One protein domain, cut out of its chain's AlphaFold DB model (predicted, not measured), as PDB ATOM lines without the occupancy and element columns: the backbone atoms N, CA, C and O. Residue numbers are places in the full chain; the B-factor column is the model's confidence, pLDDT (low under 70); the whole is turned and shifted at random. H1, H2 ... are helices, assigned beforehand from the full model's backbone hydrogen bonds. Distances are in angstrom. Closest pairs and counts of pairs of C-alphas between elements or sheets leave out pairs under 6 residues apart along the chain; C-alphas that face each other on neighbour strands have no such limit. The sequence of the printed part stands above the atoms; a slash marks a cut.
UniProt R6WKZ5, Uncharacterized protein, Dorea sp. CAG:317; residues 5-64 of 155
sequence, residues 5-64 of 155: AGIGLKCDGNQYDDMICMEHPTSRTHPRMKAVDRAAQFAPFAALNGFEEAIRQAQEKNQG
ATOM      1  N   ALA A   5     134.999 138.811  76.334       48.97
ATOM      2  CA  ALA A   5     134.836 138.452  74.923       48.97
ATOM      3  C   ALA A   5     134.824 139.659  73.956       48.97
ATOM      4  O   ALA A   5     135.071 139.482  72.768       48.97
ATOM      5  N   GLY A   6     134.556 140.881  74.442       46.97
ATOM      6  CA  GLY A   6     134.498 142.091  73.608       46.97
ATOM      7  C   GLY A   6     135.823 142.842  73.431       46.97
ATOM      8  O   GLY A   6     135.888 143.734  72.594       46.97
ATOM      9  N   ILE A   7     136.863 142.516  74.212       56.31
ATOM     10  CA  ILE A   7     138.142 143.263  74.263       56.31
ATOM     11  C   ILE A   7     139.328 142.382  73.812       56.31
ATOM     12  O   ILE A   7     140.465 142.833  73.764       56.31
ATOM     13  N   GLY A   8     139.084 141.110  73.476       56.38
ATOM     14  CA  GLY A   8     140.113 140.182  72.987       56.38
ATOM     15  C   GLY A   8     141.094 139.668  74.050       56.38
ATOM     16  O   GLY A   8     141.957 138.858  73.723       56.38
ATOM     17  N   LEU A   9     140.951 140.089  75.310       58.88
ATOM     18  CA  LEU A   9     141.714 139.559  76.440       58.88
ATOM     19  C   LEU A   9     141.156 138.186  76.829       58.88
ATOM     20  O   LEU A   9     139.975 138.057  77.161       58.88
ATOM     21  N   LYS A  10     142.009 137.163  76.751       61.94
ATOM     22  CA  LYS A  10     141.677 135.778  77.090       61.94
ATOM     23  C   LYS A  10     142.253 135.400  78.452       61.94
ATOM     24  O   LYS A  10     143.304 135.895  78.851       61.94
ATOM     25  N   CYS A  11     141.533 134.520  79.133       64.81
ATOM     26  CA  CYS A  11     141.914 133.925  80.407       64.81
ATOM     27  C   CYS A  11     142.631 132.611  80.115       64.81
ATOM     28  O   CYS A  11     141.975 131.576  79.995       64.81
ATOM     29  N   ASP A  12     143.945 132.687  79.904       66.25
ATOM     30  CA  ASP A  12     144.758 131.604  79.332       66.25
ATOM     31  C   ASP A  12     145.774 131.015  80.341       66.25
ATOM     32  O   ASP A  12     146.779 130.428  79.939       66.25
ATOM     33  N   GLY A  13     145.550 131.149  81.652       70.50
ATOM     34  CA  GLY A  13     146.444 130.610  82.687       70.50
ATOM     35  C   GLY A  13     147.654 131.502  82.978       70.50
ATOM     36  O   GLY A  13     148.696 130.999  83.401       70.50
ATOM     37  N   ASN A  14     147.565 132.804  82.694       77.50
ATOM     38  CA  ASN A  14     148.679 133.733  82.872       77.50
ATOM     39  C   ASN A  14     148.727 134.301  84.307       77.50
ATOM     40  O   ASN A  14     147.762 134.227  85.064       77.50
ATOM     41  N   GLN A  15     149.874 134.876  84.693       81.00
ATOM     42  CA  GLN A  15     150.130 135.387  86.052       81.00
ATOM     43  C   GLN A  15     149.117 136.450  86.522       81.00
ATOM     44  O   GLN A  15     149.039 136.720  87.715       81.00
ATOM     45  N   TYR A  16     148.355 137.052  85.607       77.31
ATOM     46  CA  TYR A  16     147.429 138.147  85.887       77.31
ATOM     47  C   TYR A  16     145.959 137.737  85.752       77.31
ATOM     48  O   TYR A  16     145.078 138.601  85.759       77.31
ATOM     49  N   ASP A  17     145.668 136.439  85.618       76.38
ATOM     50  CA  ASP A  17     144.298 135.928  85.537       76.38
ATOM     51  C   ASP A  17     143.478 136.294  86.786       76.38
ATOM     52  O   ASP A  17     142.278 136.558  86.694       76.38
ATOM     53  N   ASP A  18     144.130 136.396  87.943       78.12
ATOM     54  CA  ASP A  18     143.544 136.846  89.206       78.12
ATOM     55  C   ASP A  18     143.089 138.315  89.192       78.12
ATOM     56  O   ASP A  18     142.270 138.702  90.019       78.12
ATOM     57  N   MET A  19     143.557 139.126  88.238       78.06
ATOM     58  CA  MET A  19     143.130 140.515  88.044       78.06
ATOM     59  C   MET A  19     142.270 140.707  86.787       78.06
ATOM     60  O   MET A  19     141.299 141.468  86.806       78.06
ATOM     61  N   ILE A  20     142.605 140.026  85.691       76.88
ATOM     62  CA  ILE A  20     141.965 140.205  84.377       76.88
ATOM     63  C   ILE A  20     140.652 139.416  84.293       76.88
ATOM     64  O   ILE A  20     139.670 139.903  83.726       76.88
ATOM     65  N   CYS A  21     140.605 138.219  84.880       75.00
ATOM     66  CA  CYS A  21     139.524 137.251  84.674       75.00
ATOM     67  C   CYS A  21     138.467 137.241  85.775       75.00
ATOM     68  O   CYS A  21     137.608 136.357  85.821       75.00
ATOM     69  N   MET A  22     138.478 138.259  86.630       74.12
ATOM     70  CA  MET A  22     137.486 138.404  87.681       74.12
ATOM     71  C   MET A  22     136.112 138.802  87.137       74.12
ATOM     72  O   MET A  22     135.956 139.630  86.224       74.12
ATOM     73  N   GLU A  23     135.073 138.265  87.776       76.50
ATOM     74  CA  GLU A  23     133.729 138.796  87.616       76.50
ATOM     75  C   GLU A  23     133.704 140.238  88.118       76.50
ATOM     76  O   GLU A  23     133.970 140.522  89.281       76.50
ATOM     77  N   HIS A  24     133.384 141.175  87.227       73.88
ATOM     78  CA  HIS A  24     133.252 142.569  87.617       73.88
ATOM     79  C   HIS A  24     131.983 142.707  88.463       73.88
ATOM     80  O   HIS A  24     130.884 142.512  87.923       73.88
ATOM     81  N   PRO A  25     132.085 143.064  89.754       75.62
ATOM     82  CA  PRO A  25     130.923 143.094  90.620       75.62
ATOM     83  C   PRO A  25     129.945 144.164  90.130       75.62
ATOM     84  O   PRO A  25     130.303 145.317  89.862       75.62
ATOM     85  N   THR A  26     128.683 143.772  89.994       80.12
ATOM     86  CA  THR A  26     127.583 144.707  89.757       80.12
ATOM     87  C   THR A  26     126.773 144.816  91.038       80.12
ATOM     88  O   THR A  26     126.399 143.810  91.636       80.12
ATOM     89  N   SER A  27     126.550 146.045  91.504       86.31
ATOM     90  CA  SER A  27     125.757 146.271  92.711       86.31
ATOM     91  C   SER A  27     124.320 145.812  92.478       86.31
ATOM     92  O   SER A  27     123.705 146.159  91.469       86.31
ATOM     93  N   ARG A  28     123.783 145.038  93.427       83.12
ATOM     94  CA  ARG A  28     122.374 144.611  93.417       83.12
ATOM     95  C   ARG A  28     121.436 145.776  93.732       83.12
ATOM     96  O   ARG A  28     120.332 145.823  93.204       83.12
ATOM     97  N   THR A  29     121.891 146.707  94.569       92.00
ATOM     98  CA  THR A  29     121.119 147.872  95.024       92.00
ATOM     99  C   THR A  29     121.156 149.014  94.011       92.00
ATOM    100  O   THR A  29     120.144 149.660  93.769       92.00
ATOM    101  N   HIS A  30     122.312 149.240  93.384       86.31
ATOM    102  CA  HIS A  30     122.498 150.263  92.355       86.31
ATOM    103  C   HIS A  30     122.927 149.597  91.045       86.31
ATOM    104  O   HIS A  30     124.119 149.583  90.715       86.31
ATOM    105  N   PRO A  31     121.976 148.993  90.307       87.25
ATOM    106  CA  PRO A  31     122.281 148.347  89.041       87.25
ATOM    107  C   PRO A  31     122.845 149.370  88.050       87.25
ATOM    108  O   PRO A  31     122.512 150.555  88.082       87.25
ATOM    109  N   ARG A  32     123.706 148.913  87.135       87.62
ATOM    110  CA  ARG A  32     124.236 149.804  86.097       87.62
ATOM    111  C   ARG A  32     123.105 150.280  85.190       87.62
ATOM    112  O   ARG A  32     122.302 149.481  84.716       87.62
ATOM    113  N   MET A  33     123.100 151.579  84.921       89.62
ATOM    114  CA  MET A  33     122.132 152.225  84.043       89.62
ATOM    115  C   MET A  33     122.142 151.594  82.640       89.62
ATOM    116  O   MET A  33     123.216 151.316  82.085       89.62
ATOM    117  N   LYS A  34     120.955 151.357  82.064       91.69
ATOM    118  CA  LYS A  34     120.819 150.780  80.717       91.69
ATOM    119  C   LYS A  34     121.392 151.741  79.674       91.69
ATOM    120  O   LYS A  34     121.466 152.945  79.887       91.69
ATOM    121  N   ALA A  35     121.783 151.218  78.512       88.06
ATOM    122  CA  ALA A  35     122.325 152.048  77.436       88.06
ATOM    123  C   ALA A  35     121.346 153.142  76.973       88.06
ATOM    124  O   ALA A  35     121.780 154.267  76.751       88.06
ATOM    125  N   VAL A  36     120.049 152.825  76.907       89.94
ATOM    126  CA  VAL A  36     118.980 153.770  76.542       89.94
ATOM    127  C   VAL A  36     118.864 154.897  77.569       89.94
ATOM    128  O   VAL A  36     118.886 156.064  77.198       89.94
ATOM    129  N   ASP A  37     118.850 154.562  78.860       90.75
ATOM    130  CA  ASP A  37     118.779 155.550  79.945       90.75
ATOM    131  C   ASP A  37     120.035 156.442  79.986       90.75
ATOM    132  O   ASP A  37     119.941 157.638  80.255       90.75
ATOM    133  N   ARG A  38     121.217 155.891  79.655       92.00
ATOM    134  CA  ARG A  38     122.448 156.686  79.475       92.00
ATOM    135  C   ARG A  38     122.334 157.657  78.302       92.00
ATOM    136  O   ARG A  38     122.780 158.788  78.428       92.00
ATOM    137  N   ALA A  39     121.746 157.234  77.180       88.31
ATOM    138  CA  ALA A  39     121.538 158.098  76.018       88.31
ATOM    139  C   ALA A  39     120.527 159.219  76.312       88.31
ATOM    140  O   ALA A  39     120.728 160.352  75.880       88.31
ATOM    141  N   ALA A  40     119.489 158.934  77.105       88.06
ATOM    142  CA  ALA A  40     118.473 159.911  77.492       88.06
ATOM    143  C   ALA A  40     119.044 161.114  78.268       88.06
ATOM    144  O   ALA A  40     118.505 162.212  78.156       88.06
ATOM    145  N   GLN A  41     120.168 160.956  78.982       91.38
ATOM    146  CA  GLN A  41     120.867 162.081  79.628       91.38
ATOM    147  C   GLN A  41     121.343 163.142  78.623       91.38
ATOM    148  O   GLN A  41     121.464 164.313  78.972       91.38
ATOM    149  N   PHE A  42     121.584 162.740  77.373       87.75
ATOM    150  CA  PHE A  42     122.021 163.616  76.287       87.75
ATOM    151  C   PHE A  42     120.862 164.105  75.402       87.75
ATOM    152  O   PHE A  42     121.087 164.920  74.509       87.75
ATOM    153  N   ALA A  43     119.621 163.674  75.663       85.00
ATOM    154  CA  ALA A  43     118.435 164.085  74.906       85.00
ATOM    155  C   ALA A  43     118.186 165.611  74.855       85.00
ATOM    156  O   ALA A  43     117.779 166.085  73.795       85.00
ATOM    157  N   PRO A  44     118.458 166.415  75.910       90.94
ATOM    158  CA  PRO A  44     118.264 167.869  75.856       90.94
ATOM    159  C   PRO A  44     119.074 168.561  74.754       90.94
ATOM    160  O   PRO A  44     118.646 169.573  74.207       90.94
ATOM    161  N   PHE A  45     120.234 168.001  74.402       85.00
ATOM    162  CA  PHE A  45     121.115 168.560  73.379       85.00
ATOM    163  C   PHE A  45     120.695 168.176  71.957       85.00
ATOM    164  O   PHE A  45     121.173 168.788  71.010       85.00
ATOM    165  N   ALA A  46     119.767 167.225  71.792       84.38
ATOM    166  CA  ALA A  46     119.249 166.844  70.478       84.38
ATOM    167  C   ALA A  46     118.439 167.967  69.806       84.38
ATOM    168  O   ALA A  46     118.322 167.990  68.589       84.38
ATOM    169  N   ALA A  47     117.905 168.914  70.586       82.69
ATOM    170  CA  ALA A  47     117.193 170.080  70.065       82.69
ATOM    171  C   ALA A  47     118.128 171.173  69.507       82.69
ATOM    172  O   ALA A  47     117.652 172.139  68.910       82.69
ATOM    173  N   LEU A  48     119.444 171.066  69.729       86.44
ATOM    174  CA  LEU A  48     120.417 172.031  69.226       86.44
ATOM    175  C   LEU A  48     120.793 171.702  67.781       86.44
ATOM    176  O   LEU A  48     121.199 170.581  67.465       86.44
ATOM    177  N   ASN A  49     120.754 172.725  66.929       76.69
ATOM    178  CA  ASN A  49     121.284 172.654  65.572       76.69
ATOM    179  C   ASN A  49     122.802 172.379  65.655       76.69
ATOM    180  O   ASN A  49     123.558 173.249  66.084       76.69
ATOM    181  N   GLY A  50     123.224 171.153  65.320       83.94
ATOM    182  CA  GLY A  50     124.628 170.705  65.360       83.94
ATOM    183  C   GLY A  50     124.872 169.356  66.057       83.94
ATOM    184  O   GLY A  50     125.920 168.744  65.853       83.94
ATOM    185  N   PHE A  51     123.911 168.837  66.833       87.31
ATOM    186  CA  PHE A  51     124.047 167.510  67.458       87.31
ATOM    187  C   PHE A  51     124.100 166.378  66.417       87.31
ATOM    188  O   PHE A  51     124.931 165.474  66.513       87.31
ATOM    189  N   GLU A  52     123.265 166.463  65.379       87.69
ATOM    190  CA  GLU A  52     123.254 165.507  64.265       87.69
ATOM    191  C   GLU A  52     124.583 165.501  63.495       87.69
ATOM    192  O   GLU A  52     125.085 164.440  63.124       87.69
ATOM    193  N   GLU A  53     125.207 166.669  63.316       89.12
ATOM    194  CA  GLU A  53     126.509 166.787  62.656       89.12
ATOM    195  C   GLU A  53     127.623 166.134  63.478       89.12
ATOM    196  O   GLU A  53     128.465 165.426  62.924       89.12
ATOM    197  N   ALA A  54     127.609 166.308  64.803       86.38
ATOM    198  CA  ALA A  54     128.565 165.662  65.697       86.38
ATOM    199  C   ALA A  54     128.428 164.129  65.674       86.38
ATOM    200  O   ALA A  54     129.442 163.422  65.672       86.38
ATOM    201  N   ILE A  55     127.194 163.607  65.598       86.31
ATOM    202  CA  ILE A  55     126.947 162.171  65.392       86.31
ATOM    203  C   ILE A  55     127.522 161.729  64.051       86.31
ATOM    204  O   ILE A  55     128.239 160.730  64.018       86.31
ATOM    205  N   ARG A  56     127.259 162.470  62.968       85.62
ATOM    206  CA  ARG A  56     127.754 162.121  61.631       85.62
ATOM    207  C   ARG A  56     129.278 162.094  61.589       85.62
ATOM    208  O   ARG A  56     129.842 161.110  61.139       85.62
ATOM    209  N   GLN A  57     129.951 163.090  62.159       86.19
ATOM    210  CA  GLN A  57     131.415 163.114  62.258       86.19
ATOM    211  C   GLN A  57     131.965 161.962  63.110       86.19
ATOM    212  O   GLN A  57     132.996 161.375  62.781       86.19
ATOM    213  N   ALA A  58     131.304 161.626  64.222       82.38
ATOM    214  CA  ALA A  58     131.694 160.485  65.046       82.38
ATOM    215  C   ALA A  58     131.481 159.160  64.302       82.38
ATOM    216  O   ALA A  58     132.305 158.253  64.415       82.38
ATOM    217  N   GLN A  59     130.403 159.046  63.527       81.19
ATOM    218  CA  GLN A  59     130.138 157.904  62.663       81.19
ATOM    219  C   GLN A  59     131.171 157.817  61.548       81.19
ATOM    220  O   GLN A  59     131.783 156.771  61.438       81.19
ATOM    221  N   GLU A  60     131.447 158.891  60.812       78.69
ATOM    222  CA  GLU A  60     132.485 158.972  59.774       78.69
ATOM    223  C   GLU A  60     133.861 158.562  60.325       78.69
ATOM    224  O   GLU A  60     134.545 157.726  59.739       78.69
ATOM    225  N   LYS A  61     134.238 159.054  61.516       73.44
ATOM    226  CA  LYS A  61     135.475 158.639  62.203       73.44
ATOM    227  C   LYS A  61     135.506 157.145  62.546       73.44
ATOM    228  O   LYS A  61     136.574 156.543  62.497       73.44
ATOM    229  N   ASN A  62     134.368 156.547  62.905       65.06
ATOM    230  CA  ASN A  62     134.254 155.112  63.205       65.06
ATOM    231  C   ASN A  62     134.048 154.243  61.945       65.06
ATOM    232  O   ASN A  62     134.399 153.067  61.945       65.06
ATOM    233  N   GLN A  63     133.494 154.814  60.875       56.91
ATOM    234  CA  GLN A  63     133.168 154.187  59.591       56.91
ATOM    235  C   GLN A  63     134.340 154.203  58.604       56.91
ATOM    236  O   GLN A  63     134.147 153.852  57.443       56.91
ATOM    237  N   GLY A  64     135.574 154.458  59.053       54.44
ATOM    238  CA  GLY A  64     136.804 154.155  58.296       54.44
ATOM    239  C   GLY A  64     137.011 152.658  57.973       54.44
ATOM    240  O   GLY A  64     138.140 152.199  57.837       54.44
TER     241      GLY A  64
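Overview. This is residues 5 to 64 of the 155 residues of an uncharacterized protein of Dorea sp. CAG:317 (UniProt R6WKZ5). An open, flat arch without a core: residues 5 to 16 and short H1 curl at one end, a long bare link crosses over, and H2, H3 and H4 form a hook at the other. The 60 printed residues hold four named helices, H1 to H4 in order, and no named strand; the class is all helix, with 27 residues in helices, under half. The whole is extended, radius of gyration of the C-alphas 18.3 A, spanning 51 by 38 by 13 A.

Along the chain. H1 is residues 17 to 20, from C-alpha 17 at (144.298, 135.928, 85.537). H2 is residues 35 to 40, 8.8 A long; H3 is residues 43 to 47. H4, residues 51 to 62, is 16.6 A long and ends at (134.254, 155.112, 63.205).

Arrangement. H1 and H2 are apart. H2 and H3 meet only through their link. H3 and H4 are close but not clearly touching; their closest C-alphas, Phe 45 and Phe 51, are 6.7 A apart. H2 and H4 are apart. Every O i to N i+4 pair is within hydrogen-bond range in H2 and H4; H3 has 0 of 1, and 1 of 2 for i+3, while H1 is too short for an i+4 pair.

Size, cuts and confidence. The C-alphas farthest apart, Gly 13 and Asn 49, are 51.9 A apart. The printed part has no cut; the link H1 to H2 is long. Residues 5 to 12 and 62 to 64 have pLDDT under 70.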